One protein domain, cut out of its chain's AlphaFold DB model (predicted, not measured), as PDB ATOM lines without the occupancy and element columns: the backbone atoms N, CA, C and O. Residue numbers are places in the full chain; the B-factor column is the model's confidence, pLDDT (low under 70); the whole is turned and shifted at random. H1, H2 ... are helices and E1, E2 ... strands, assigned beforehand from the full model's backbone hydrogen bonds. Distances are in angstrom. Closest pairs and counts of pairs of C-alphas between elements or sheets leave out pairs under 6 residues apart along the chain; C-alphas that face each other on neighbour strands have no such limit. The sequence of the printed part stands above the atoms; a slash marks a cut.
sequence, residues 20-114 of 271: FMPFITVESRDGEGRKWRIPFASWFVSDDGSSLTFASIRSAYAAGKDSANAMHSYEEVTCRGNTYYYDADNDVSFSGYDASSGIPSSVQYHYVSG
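This is residues 20 to 114 of the 271 residues of an uncharacterized protein of Stecheria intestinalis (UniProt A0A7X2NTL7). A strongly twisted sheet of six strands has the single helix H1 over one face, and the hairpin E1 and E2 packs beside H1 on that same side. The long strands E7 and E8 run through the middle of the sheet; E7 bends, and beyond the bend the hairpin E5 and E6 turns away at one end of the body. The printed part has 95 residues with one named helix and eight named strands, in the order E1 E2 E3 E4 H1 E5 E6 E7 E8. The large sheet runs E3, E4, E8, E7, E6, E5, all antiparallel, and the class is mostly strand. The whole is compact, with a radius of gyration of the C-alphas of 12.4 A and spans of 35 by 28 by 19 A.

Find C-alpha 25 at (10.005, 18.449, 11.059), where E1 begins and runs to residue 29. E2 follows at residues 35 to 39, E3 at 42 to 47 and E4 at 51 to 56. Look next for H1, residues 60 to 71, 16.2 A long, starting at C-alpha 60 at (0.625, 17.162, 21.539). Then come E5, residues 75 to 79, and E6, residues 82 to 87. E7, residues 92 to 100, measures 22.7 A and bends by 64 degrees at residue 95. E8, residues 105 to 113, measures 25.6 A and ends at C-alpha 113 at (23.112, 4.132, 22.401).

Begin with the inner strands E8 and E7, an antiparallel hairpin at 161 degrees, where N 108 and O 98 are 2.8 A apart. On the other side of E8 lies E4, with N 54 and O 107 at 2.8 A; beyond it is the edge strand E3, with N 45 and O 53 at 2.9 A. From E7 the sheet goes on to E6, with N 94 and O 85 at 2.9 A, and to the edge strand E5, with N 77 and O 84 at 2.9 A. H1 is on this sheet at a height of 7.7 A, over E8 and only just over E7, with 3 C-alphas, and along the strands at 18 degrees to E8 on the local plane. Its closest C-alphas to E7 are Gly 64 and Ala 99, 5.2 A. Every O i to N i+4 pair of H1 is within hydrogen-bond range. The hairpin E1 and E2 is a second, antiparallel sheet, with N 28 and O 36 at 2.9 A. The closest C-alphas of E2 and H1 are Pro 39 and Asp 66, 5.0 A. E2 and E7 are apart.

The C-alphas farthest apart, Arg 80 and Ile 103, are 36.7 A from each other. The printed part has no cut, and each link between named elements is tight. Mean pLDDT of the printed part is 87.6; look for values under 70 at residue 20 and residues 79 to 82.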
ATOM      1  N   PHE A  20      -2.063  22.822  14.490       69.31
ATOM      2  CA  PHE A  20      -2.677  21.504  14.261       69.31
ATOM      3  C   PHE A  20      -2.163  20.740  13.031       69.31
ATOM      4  O   PHE A  20      -2.380  19.535  12.963       69.31
ATOM      5  N   MET A  21      -1.513  21.392  12.062       75.44
ATOM      6  CA  MET A  21      -1.112  20.772  10.789       75.44
ATOM      7  C   MET A  21       0.038  19.755  10.951       75.44
ATOM      8  O   MET A  21       1.168  20.177  11.167       75.44
ATOM      9  N   PRO A  22      -0.175  18.443  10.799       70.69
ATOM     10  CA  PRO A  22       0.895  17.458  10.975       70.69
ATOM     11  C   PRO A  22       1.939  17.494   9.837       70.69
ATOM     12  O   PRO A  22       1.681  18.054   8.771       70.69
ATOM     13  N   PHE A  23       3.071  16.816  10.058       74.12
ATOM     14  CA  PHE A  23       4.152  16.491   9.110       74.12
ATOM     15  C   PHE A  23       5.183  17.591   8.826       74.12
ATOM     16  O   PHE A  23       5.739  17.654   7.731       74.12
ATOM     17  N   ILE A  24       5.485  18.444   9.806       81.56
ATOM     18  CA  ILE A  24       6.558  19.442   9.682       81.56
ATOM     19  C   ILE A  24       7.646  19.128  10.709       81.56
ATOM     20  O   ILE A  24       7.430  19.273  11.911       81.56
ATOM     21  N   THR A  25       8.823  18.727  10.232       88.62
ATOM     22  CA  THR A  25      10.005  18.449  11.059       88.62
ATOM     23  C   THR A  25      11.124  19.440  10.753       88.62
ATOM     24  O   THR A  25      11.185  20.026   9.670       88.62
ATOM     25  N   VAL A  26      11.994  19.673  11.731       89.62
ATOM     26  CA  VAL A  26      13.155  20.567  11.634       89.62
ATOM     27  C   VAL A  26      14.356  19.937  12.320       89.62
ATOM     28  O   VAL A  26      14.202  19.056  13.159       89.62
ATOM     29  N   GLU A  27      15.554  20.406  11.993       91.31
ATOM     30  CA  GLU A  27      16.761  20.050  12.737       91.31
ATOM     31  C   GLU A  27      16.980  21.038  13.884       91.31
ATOM     32  O   GLU A  27      16.983  22.255  13.682       91.31
ATOM     33  N   SER A  28      17.187  20.512  15.087       88.50
ATOM     34  CA  SER A  28      17.572  21.270  16.275       88.50
ATOM     35  C   SER A  28      18.867  20.716  16.837       88.50
ATOM     36  O   SER A  28      19.159  19.534  16.688       88.50
ATOM     37  N   ARG A  29      19.642  21.566  17.508       89.56
ATOM     38  CA  ARG A  29      20.832  21.131  18.239       89.56
ATOM     39  C   ARG A  29      20.540  21.032  19.726       89.56
ATOM     40  O   ARG A  29      19.768  21.840  20.242       89.56
ATOM     41  N   ASP A  30      21.143  20.056  20.387       88.50
ATOM     42  CA  ASP A  30      21.170  20.004  21.847       88.50
ATOM     43  C   ASP A  30      22.325  20.841  22.430       88.50
ATOM     44  O   ASP A  30      23.038  21.547  21.709       88.50
ATOM     45  N   GLY A  31      22.489  20.782  23.756       78.25
ATOM     46  CA  GLY A  31      23.551  21.495  24.475       78.25
ATOM     47  C   GLY A  31      24.973  21.016  24.157       78.25
ATOM     48  O   GLY A  31      25.920  21.763  24.389       78.25
ATOM     49  N   GLU A  32      25.124  19.818  23.591       84.25
ATOM     50  CA  GLU A  32      26.406  19.222  23.189       84.25
ATOM     51  C   GLU A  32      26.696  19.432  21.692       84.25
ATOM     52  O   GLU A  32      27.783  19.130  21.201       84.25
ATOM     53  N   GLY A  33      25.743  20.012  20.958       86.00
ATOM     54  CA  GLY A  33      25.856  20.311  19.536       86.00
ATOM     55  C   GLY A  33      25.442  19.163  18.613       86.00
ATOM     56  O   GLY A  33      25.538  19.349  17.392       86.00
ATOM     57  N   ARG A  34      24.948  18.042  19.161       89.44
ATOM     58  CA  ARG A  34      24.340  16.939  18.400       89.44
ATOM     59  C   ARG A  34      23.078  17.432  17.709       89.44
ATOM     60  O   ARG A  34      22.378  18.306  18.228       89.44
ATOM     61  N   LYS A  35      22.820  16.927  16.505       93.12
ATOM     62  CA  LYS A  35      21.693  17.365  15.676       93.12
ATOM     63  C   LYS A  35      20.573  16.350  15.760       93.12
ATOM     64  O   LYS A  35      20.787  15.189  15.461       93.12
ATOM     65  N   TRP A  36      19.375  16.821  16.055       91.94
ATOM     66  CA  TRP A  36      18.187  15.997  16.187       91.94
ATOM     67  C   TRP A  36      17.120  16.493  15.226       91.94
ATOM     68  O   TRP A  36      16.805  17.688  15.210       91.94
ATOM     69  N   ARG A  37      16.528  15.590  14.440       93.50
ATOM     70  CA  ARG A  37      15.299  15.909  13.714       93.50
ATOM     71  C   ARG A  37      14.117  15.816  14.671       93.50
ATOM     72  O   ARG A  37      13.879  14.770  15.258       93.50
ATOM     73  N   ILE A  38      13.399  16.921  14.835       92.69
ATOM     74  CA  ILE A  38      12.341  17.092  15.838       92.69
ATOM     75  C   ILE A  38      11.107  17.767  15.220       92.69
ATOM     76  O   ILE A  38      11.188  18.288  14.100       92.69
ATOM     77  N   PRO A  39       9.960  17.821  15.920       92.25
ATOM     78  CA  PRO A  39       8.789  18.532  15.432       92.25
ATOM     79  C   PRO A  39       9.068  20.024  15.270       92.25
ATOM     80  O   PRO A  39       9.754  20.638  16.093       92.25
ATOM     81  N   PHE A  40       8.486  20.632  14.240       88.62
ATOM     82  CA  PHE A  40       8.540  22.078  14.046       88.62
ATOM     83  C   PHE A  40       8.145  22.841  15.320       88.62
ATOM     84  O   PHE A  40       7.311  22.390  16.102       88.62
ATOM     85  N   ALA A  41       8.747  24.012  15.536       89.06
ATOM     86  CA  ALA A  41       8.493  24.855  16.708       89.06
ATOM     87  C   ALA A  41       8.669  24.137  18.066       89.06
ATOM     88  O   ALA A  41       7.982  24.451  19.044       89.06
ATOM     89  N   SER A  42       9.605  23.190  18.108       92.94
ATOM     90  CA  SER A  42      10.051  22.512  19.324       92.94
ATOM     91  C   SER A  42      11.509  22.847  19.625       92.94
ATOM     92  O   SER A  42      12.239  23.300  18.744       92.94
ATOM     93  N   TRP A  43      11.930  22.649  20.869       93.06
ATOM     94  CA  TRP A  43      13.304  22.867  21.313       93.06
ATOM     95  C   TRP A  43      13.723  21.818  22.338       93.06
ATOM     96  O   TRP A  43      12.890  21.276  23.065       93.06
ATOM     97  N   PHE A  44      15.025  21.536  22.384       94.50
ATOM     98  CA  PHE A  44      15.619  20.592  23.326       94.50
ATOM     99  C   PHE A  44      15.488  21.079  24.773       94.50
ATOM    100  O   PHE A  44      15.661  22.268  25.055       94.50
ATOM    101  N   VAL A  45      15.194  20.150  25.682       94.62
ATOM    102  CA  VAL A  45      15.069  20.399  27.122       94.62
ATOM    103  C   VAL A  45      16.111  19.600  27.895       94.62
ATOM    104  O   VAL A  45      16.867  20.185  28.668       94.62
ATOM    105  N   SER A  46      16.154  18.283  27.696       93.75
ATOM    106  CA  SER A  46      17.039  17.395  28.451       93.75
ATOM    107  C   SER A  46      17.300  16.078  27.729       93.75
ATOM    108  O   SER A  46      16.495  15.637  26.911       93.75
ATOM    109  N   ASP A  47      18.409  15.450  28.099       92.25
ATOM    110  CA  ASP A  47      18.786  14.079  27.768       92.25
ATOM    111  C   ASP A  47      19.103  13.368  29.090       92.25
ATOM    112  O   ASP A  47      19.894  13.883  29.885       92.25
ATOM    113  N   ASP A  48      18.435  12.249  29.362       87.69
ATOM    114  CA  ASP A  48      18.654  11.436  30.566       87.69
ATOM    115  C   ASP A  48      19.495  10.169  30.317       87.69
ATOM    116  O   ASP A  48      19.683   9.364  31.232       87.69
ATOM    117  N   GLY A  49      20.025   9.993  29.102       81.75
ATOM    118  CA  GLY A  49      20.799   8.823  28.685       81.75
ATOM    119  C   GLY A  49      19.957   7.665  28.140       81.75
ATOM    120  O   GLY A  49      20.516   6.679  27.664       81.75
ATOM    121  N   SER A  50      18.630   7.772  28.197       80.19
ATOM    122  CA  SER A  50      17.677   6.808  27.626       80.19
ATOM    123  C   SER A  50      16.541   7.475  26.851       80.19
ATOM    124  O   SER A  50      15.776   6.818  26.139       80.19
ATOM    125  N   SER A  51      16.372   8.783  27.023       90.31
ATOM    126  CA  SER A  51      15.308   9.555  26.417       90.31
ATOM    127  C   SER A  51      15.701  11.019  26.206       90.31
ATOM    128  O   SER A  51      16.190  11.698  27.111       90.31
ATOM    129  N   LEU A  52      15.408  11.535  25.012       93.38
ATOM    130  CA  LEU A  52      15.539  12.952  24.664       93.38
ATOM    131  C   LEU A  52      14.195  13.643  24.852       93.38
ATOM    132  O   LEU A  52      13.186  13.191  24.319       93.38
ATOM    133  N   THR A  53      14.173  14.757  25.575       95.12
ATOM    134  CA  THR A  53      12.951  15.523  25.841       95.12
ATOM    135  C   THR A  53      12.981  16.857  25.111       95.12
ATOM    136  O   THR A  53      13.936  17.632  25.226       95.12
ATOM    137  N   PHE A  54      11.892  17.154  24.407       95.25
ATOM    138  CA  PHE A  54      11.671  18.385  23.666       95.25
ATOM    139  C   PHE A  54      10.382  19.058  24.133       95.25
ATOM    140  O   PHE A  54       9.349  18.411  24.281       95.25
ATOM    141  N   ALA A  55      10.416  20.373  24.312       95.06
ATOM    142  CA  ALA A  55       9.213  21.166  24.537       95.06
ATOM    143  C   ALA A  55       8.736  21.761  23.211       95.06
ATOM    144  O   ALA A  55       9.550  22.112  22.359       95.06
ATOM    145  N   SER A  56       7.423  21.879  23.028       92.62
ATOM    146  CA  SER A  56       6.814  22.363  21.792       92.62
ATOM    147  C   SER A  56       5.676  23.340  22.061       92.62
ATOM    148  O   SER A  56       4.831  23.126  22.931       92.62
ATOM    149  N   ILE A  57       5.602  24.413  21.270       90.38
ATOM    150  CA  ILE A  57       4.401  25.266  21.250       90.38
ATOM    151  C   ILE A  57       3.272  24.656  20.413       90.38
ATOM    152  O   ILE A  57       2.217  25.273  20.286       90.38
ATOM    153  N   ARG A  58       3.483  23.482  19.803       85.88
ATOM    154  CA  ARG A  58       2.459  22.761  19.042       85.88
ATOM    155  C   ARG A  58       1.531  21.978  19.967       85.88
ATOM    156  O   ARG A  58       1.855  21.711  21.124       85.88
ATOM    157  N   SER A  59       0.375  21.564  19.447       88.56
ATOM    158  CA  SER A  59      -0.451  20.574  20.146       88.56
ATOM    159  C   SER A  59       0.307  19.254  20.289       88.56
ATOM    160  O   SER A  59       1.052  18.879  19.385       88.56
ATOM    161  N   ALA A  60       0.056  18.505  21.368       90.19
ATOM    162  CA  ALA A  60       0.625  17.162  21.539       90.19
ATOM    163  C   ALA A  60       0.287  16.234  20.357       90.19
ATOM    164  O   ALA A  60       1.118  15.437  19.937       90.19
ATOM    165  N   TYR A  61      -0.900  16.394  19.756       88.62
ATOM    166  CA  TYR A  61      -1.289  15.668  18.544       88.62
ATOM    167  C   TYR A  61      -0.363  15.970  17.356       88.62
ATOM    168  O   TYR A  61       0.171  15.046  16.745       88.62
ATOM    169  N   ALA A  62      -0.166  17.253  17.028       87.50
ATOM    170  CA  ALA A  62       0.685  17.641  15.906       87.50
ATOM    171  C   ALA A  62       2.148  17.263  16.171       87.50
ATOM    172  O   ALA A  62       2.778  16.646  15.317       87.50
ATOM    173  N   ALA A  63       2.644  17.534  17.381       90.81
ATOM    174  CA  ALA A  63       4.005  17.199  17.785       90.81
ATOM    175  C   ALA A  63       4.266  15.681  17.743       90.81
ATOM    176  O   ALA A  63       5.314  15.251  17.268       90.81
ATOM    177  N   GLY A  64       3.297  14.857  18.153       90.44
ATOM    178  CA  GLY A  64       3.384  13.401  18.037       90.44
ATOM    179  C   GLY A  64       3.400  12.918  16.583       90.44
ATOM    180  O   GLY A  64       4.201  12.061  16.226       90.44
ATOM    181  N   LYS A  65       2.568  13.491  15.701       90.19
ATOM    182  CA  LYS A  65       2.576  13.132  14.270       90.19
ATOM    183  C   LYS A  65       3.861  13.540  13.559       90.19
ATOM    184  O   LYS A  65       4.365  12.778  12.736       90.19
ATOM    185  N   ASP A  66       4.406  14.703  13.889       91.44
ATOM    186  CA  ASP A  66       5.712  15.121  13.386       91.44
ATOM    187  C   ASP A  66       6.832  14.216  13.905       91.44
ATOM    188  O   ASP A  66       7.785  13.961  13.181       91.44
ATOM    189  N   SER A  67       6.710  13.714  15.136       92.38
ATOM    190  CA  SER A  67       7.708  12.833  15.748       92.38
ATOM    191  C   SER A  67       7.801  11.479  15.071       92.38
ATOM    192  O   SER A  67       8.904  11.041  14.760       92.38
ATOM    193  N   ALA A  68       6.661  10.868  14.740       89.00
ATOM    194  CA  ALA A  68       6.650   9.683  13.885       89.00
ATOM    195  C   ALA A  68       7.384   9.950  12.564       89.00
ATOM    196  O   ALA A  68       8.247   9.183  12.153       89.00
ATOM    197  N   ASN A  69       7.086  11.082  11.920       88.00
ATOM    198  CA  ASN A  69       7.724  11.457  10.660       88.00
ATOM    199  C   ASN A  69       9.229  11.746  10.813       88.00
ATOM    200  O   ASN A  69      10.001  11.491   9.895       88.00
ATOM    201  N   ALA A  70       9.656  12.283  11.959       90.75
ATOM    202  CA  ALA A  70      11.066  12.482  12.269       90.75
ATOM    203  C   ALA A  70      11.794  11.136  12.401       90.75
ATOM    204  O   ALA A  70      12.865  10.980  11.821       90.75
ATOM    205  N   MET A  71      11.188  10.157  13.079       89.56
ATOM    206  CA  MET A  71      11.760   8.817  13.249       89.56
ATOM    207  C   MET A  71      11.896   8.061  11.929       89.56
ATOM    208  O   MET A  71      12.982   7.588  11.621       89.56
ATOM    209  N   HIS A  72      10.858   8.062  11.089       85.88
ATOM    210  CA  HIS A  72      10.898   7.436   9.757       85.88
ATOM    211  C   HIS A  72      11.884   8.091   8.772       85.88
ATOM    212  O   HIS A  72      12.006   7.646   7.633       85.88
ATOM    213  N   SER A  73      12.557   9.174   9.166       86.56
ATOM    214  CA  SER A  73      13.621   9.769   8.357       86.56
ATOM    215  C   SER A  73      15.003   9.154   8.605       86.56
ATOM    216  O   SER A  73      15.927   9.452   7.850       86.56
ATOM    217  N   TYR A  74      15.130   8.335   9.651       90.88
ATOM    218  CA  TYR A  74      16.319   7.548   9.960       90.88
ATOM    219  C   TYR A  74      16.198   6.132   9.381       90.88
ATOM    220  O   TYR A  74      15.152   5.757   8.846       90.88
ATOM    221  N   GLU A  75      17.271   5.348   9.467       89.50
ATOM    222  CA  GLU A  75      17.284   3.973   8.965       89.50
ATOM    223  C   GLU A  75      16.383   3.083   9.828       89.50
ATOM    224  O   GLU A  75      16.615   2.930  11.023       89.50
ATOM    225  N   GLU A  76      15.340   2.504   9.240       87.38
ATOM    226  CA  GLU A  76      14.467   1.564   9.942       87.38
ATOM    227  C   GLU A  76      15.154   0.197  10.040       87.38
ATOM    228  O   GLU A  76      15.491  -0.404   9.020       87.38
ATOM    229  N   VAL A  77      15.356  -0.295  11.265       79.38
ATOM    230  CA  VAL A  77      15.980  -1.595  11.532       79.38
ATOM    231  C   VAL A  77      15.118  -2.379  12.512       79.38
ATOM    232  O   VAL A  77      14.730  -1.866  13.561       79.38
ATOM    233  N   THR A  78      14.819  -3.635  12.198       72.94
ATOM    234  CA  THR A  78      13.987  -4.497  13.044       72.94
ATOM    235  C   THR A  78      14.838  -5.599  13.662       72.94
ATOM    236  O   THR A  78      15.541  -6.309  12.955       72.94
ATOM    237  N   CYS A  79      14.773  -5.749  14.984       58.59
ATOM    238  CA  CYS A  79      15.379  -6.874  15.694       58.59
ATOM    239  C   CYS A  79      14.643  -7.147  17.014       58.59
ATOM    240  O   CYS A  79      14.076  -6.243  17.637       58.59
ATOM    241  N   ARG A  80      14.636  -8.411  17.468       58.47
ATOM    242  CA  ARG A  80      13.937  -8.847  18.698       58.47
ATOM    243  C   ARG A  80      12.431  -8.516  18.683       58.47
ATOM    244  O   ARG A  80      11.879  -8.146  19.720       58.47
ATOM    245  N   GLY A  81      11.784  -8.558  17.512       53.81
ATOM    246  CA  GLY A  81      10.371  -8.183  17.346       53.81
ATOM    247  C   GLY A  81      10.049  -6.707  17.621       53.81
ATOM    248  O   GLY A  81       8.881  -6.367  17.805       53.81
ATOM    249  N   ASN A  82      11.062  -5.836  17.676       67.75
ATOM    250  CA  ASN A  82      10.912  -4.393  17.830       67.75
ATOM    251  C   ASN A  82      11.494  -3.683  16.606       67.75
ATOM    252  O   ASN A  82      12.541  -4.077  16.092       67.75
ATOM    253  N   THR A  83      10.831  -2.617  16.169       79.00
ATOM    254  CA  THR A  83      11.355  -1.720  15.138       79.00
ATOM    255  C   THR A  83      12.079  -0.564  15.809       79.00
ATOM    256  O   THR A  83      11.522   0.102  16.682       79.00
ATOM    257  N   TYR A  84      13.310  -0.332  15.378       86.69
ATOM    258  CA  TYR A  84      14.138   0.796  15.759       86.69
ATOM    259  C   TYR A  84      14.376   1.706  14.558       86.69
ATOM    260  O   TYR A  84      14.292   1.281  13.408       86.69
ATOM    261  N   TYR A  85      14.725   2.957  14.836       92.38
ATOM    262  CA  TYR A  85      15.135   3.928  13.828       92.38
ATOM    263  C   TYR A  85      16.551   4.397  14.160       92.38
ATOM    264  O   TYR A  85      16.747   5.138  15.127       92.38
ATOM    265  N   TYR A  86      17.538   3.898  13.418       93.12
ATOM    266  CA  TYR A  86      18.956   4.125  13.661       93.12
ATOM    267  C   TYR A  86      19.439   5.437  13.039       93.12
ATOM    268  O   TYR A  86      19.382   5.648  11.826       93.12
ATOM    269  N   ASP A  87      19.944   6.313  13.901       93.19
ATOM    270  CA  ASP A  87      20.588   7.569  13.554       93.19
ATOM    271  C   ASP A  87      22.111   7.399  13.602       93.19
ATOM    272  O   ASP A  87      22.733   7.419  14.668       93.19
ATOM    273  N   ALA A  88      22.709   7.228  12.423       88.25
ATOM    274  CA  ALA A  88      24.142   7.008  12.266       88.25
ATOM    275  C   ALA A  88      25.001   8.224  12.658       88.25
ATOM    276  O   ALA A  88      26.148   8.045  13.063       88.25
ATOM    277  N   ASP A  89      24.467   9.448  12.562       90.19
ATOM    278  CA  ASP A  89      25.228  10.669  12.864       90.19
ATOM    279  C   ASP A  89      25.459  10.826  14.372       90.19
ATOM    280  O   ASP A  89      26.507  11.318  14.798       90.19
ATOM    281  N   ASN A  90      24.483  10.403  15.179       91.12
ATOM    282  CA  ASN A  90      24.552  10.459  16.639       91.12
ATOM    283  C   ASN A  90      24.848   9.096  17.288       91.12
ATOM    284  O   ASN A  90      25.005   9.038  18.505       91.12
ATOM    285  N   ASP A  91      24.937   8.031  16.486       90.31
ATOM    286  CA  ASP A  91      25.085   6.633  16.903       90.31
ATOM    287  C   ASP A  91      24.066   6.234  17.982       90.31
ATOM    288  O   ASP A  91      24.422   5.830  19.088       90.31
ATOM    289  N   VAL A  92      22.774   6.382  17.674       90.44
ATOM    290  CA  VAL A  92      21.664   5.997  18.561       90.44
ATOM    291  C   VAL A  92      20.535   5.327  17.790       90.44
ATOM    292  O   VAL A  92      20.316   5.613  16.617       90.44
ATOM    293  N   SER A  93      19.771   4.469  18.460       91.56
ATOM    294  CA  SER A  93      18.591   3.810  17.892       91.56
ATOM    295  C   SER A  93      17.337   4.190  18.657       91.56
ATOM    296  O   SER A  93      17.205   3.871  19.839       91.56
ATOM    297  N   PHE A  94      16.398   4.847  17.983       93.19
ATOM    298  CA  PHE A  94      15.120   5.233  18.571       93.19
ATOM    299  C   PHE A  94      14.152   4.053  18.603       93.19
ATOM    300  O   PHE A  94      13.940   3.416  17.576       93.19
ATOM    301  N   SER A  95      13.536   3.787  19.754       87.56
ATOM    302  CA  SER A  95      12.533   2.721  19.929       87.56
ATOM    303  C   SER A  95      11.091   3.234  19.897       87.56
ATOM    304  O   SER A  95      10.151   2.448  19.787       87.56
ATOM    305  N   GLY A  96      10.892   4.549  19.991       91.44
ATOM    306  CA  GLY A  96       9.570   5.162  19.936       91.44
ATOM    307  C   GLY A  96       9.534   6.544  20.570       91.44
ATOM    308  O   GLY A  96      10.549   7.056  21.043       91.44
ATOM    309  N   TYR A  97       8.347   7.147  20.584       94.25
ATOM    310  CA  TYR A  97       8.125   8.480  21.130       94.25
ATOM    311  C   TYR A  97       6.829   8.571  21.935       94.25
ATOM    312  O   TYR A  97       5.834   7.932  21.599       94.25
ATOM    313  N   ASP A  98       6.820   9.487  22.897       93.88
ATOM    314  CA  ASP A  98       5.640   9.904  23.645       93.88
ATOM    315  C   ASP A  98       5.376  11.397  23.445       93.88
ATOM    316  O   ASP A  98       6.297  12.213  23.422       93.88
ATOM    317  N   ALA A  99       4.104  11.783  23.324       93.19
ATOM    318  CA  ALA A  99       3.690  13.184  23.258       93.19
ATOM    319  C   ALA A  99       2.682  13.497  24.369       93.19
ATOM    320  O   ALA A  99       1.599  12.917  24.437       93.19
ATOM    321  N   SER A 100       3.024  14.460  25.220       92.75
ATOM    322  CA  SER A 100       2.237  14.860  26.385       92.75
ATOM    323  C   SER A 100       1.659  16.263  26.220       92.75
ATOM    324  O   SER A 100       2.346  17.213  25.835       92.75
ATOM    325  N   SER A 101       0.373  16.415  26.539       89.25
ATOM    326  CA  SER A 101      -0.300  17.716  26.543       89.25
ATOM    327  C   SER A 101       0.191  18.601  27.690       89.25
ATOM    328  O   SER A 101       0.220  18.165  28.837       89.25
ATOM    329  N   GLY A 102       0.499  19.863  27.392       86.62
ATOM    330  CA  GLY A 102       0.963  20.864  28.352       86.62
ATOM    331  C   GLY A 102       1.077  22.242  27.697       86.62
ATOM    332  O   GLY A 102       0.799  22.384  26.503       86.62
ATOM    333  N   ILE A 103       1.483  23.256  28.467       83.75
ATOM    334  CA  ILE A 103       1.873  24.571  27.938       83.75
ATOM    335  C   ILE A 103       3.270  24.914  28.482       83.75
ATOM    336  O   ILE A 103       3.368  25.356  29.629       83.75
ATOM    337  N   PRO A 104       4.339  24.740  27.684       89.25
ATOM    338  CA  PRO A 104       4.371  24.091  26.362       89.25
ATOM    339  C   PRO A 104       4.064  22.581  26.433       89.25
ATOM    340  O   PRO A 104       4.126  21.981  27.505       89.25
ATOM    341  N   SER A 105       3.700  21.970  25.300       92.56
ATOM    342  CA  SER A 105       3.573  20.510  25.212       92.56
ATOM    343  C   SER A 105       4.957  19.861  25.237       92.56
ATOM    344  O   SER A 105       5.965  20.539  25.028       92.56
ATOM    345  N   SER A 106       5.015  18.563  25.527       95.00
ATOM    346  CA  SER A 106       6.274  17.822  25.630       95.00
ATOM    347  C   SER A 106       6.280  16.632  24.683       95.00
ATOM    348  O   SER A 106       5.249  15.985  24.495       95.00
ATOM    349  N   VAL A 107       7.439  16.345  24.103       95.50
ATOM    350  CA  VAL A 107       7.715  15.161  23.295       95.50
ATOM    351  C   VAL A 107       8.962  14.489  23.840       95.50
ATOM    352  O   VAL A 107       9.979  15.153  24.034       95.50
ATOM    353  N   GLN A 108       8.896  13.182  24.049       96.06
ATOM    354  CA  GLN A 108      10.022  12.376  24.488       96.06
ATOM    355  C   GLN A 108      10.356  11.333  23.423       96.06
ATOM    356  O   GLN A 108       9.456  10.647  22.951       96.06
ATOM    357  N   TYR A 109      11.622  11.237  23.018       94.94
ATOM    358  CA  TYR A 109      12.130  10.177  22.142       94.94
ATOM    359  C   TYR A 109      12.901   9.182  22.979       94.94
ATOM    360  O   TYR A 109      13.907   9.556  23.575       94.94
ATOM    361  N   HIS A 110      12.454   7.934  22.995       91.88
ATOM    362  CA  HIS A 110      13.152   6.849  23.666       91.88
ATOM    363  C   HIS A 110      14.219   6.297  22.736       91.88
ATOM    364  O   HIS A 110      13.946   6.031  21.560       91.88
ATOM    365  N   TYR A 111      15.431   6.131  23.252       88.75
ATOM    366  CA  TYR A 111      16.542   5.637  22.457       88.75
ATOM    367  C   TYR A 111      17.477   4.752  23.275       88.75
ATOM    368  O   TYR A 111      17.490   4.771  24.505       88.75
ATOM    369  N   VAL A 112      18.283   3.979  22.558       84.00
ATOM    370  CA  VAL A 112      19.451   3.280  23.093       84.00
ATOM    371  C   VAL A 112      20.696   3.743  22.347       84.00
ATOM    372  O   VAL A 112      20.624   4.072  21.162       84.00
ATOM    373  N   SER A 113      21.834   3.797  23.035       85.56
ATOM    374  CA  SER A 113      23.112   4.132  22.401       85.56
ATOM    375  C   SER A 113      23.560   3.021  21.452       85.56
ATOM    376  O   SER A 113      23.448   1.837  21.772       85.56
ATOM    377  N   GLY A 114      24.121   3.411  20.313       83.19
ATOM    378  CA  GLY A 114      24.551   2.528  19.240       83.19
ATOM    379  C   GLY A 114      23.427   2.112  18.290       83.19
ATOM    380  O   GLY A 114      22.246   2.419  18.482       83.19
TER     381      GLY A 114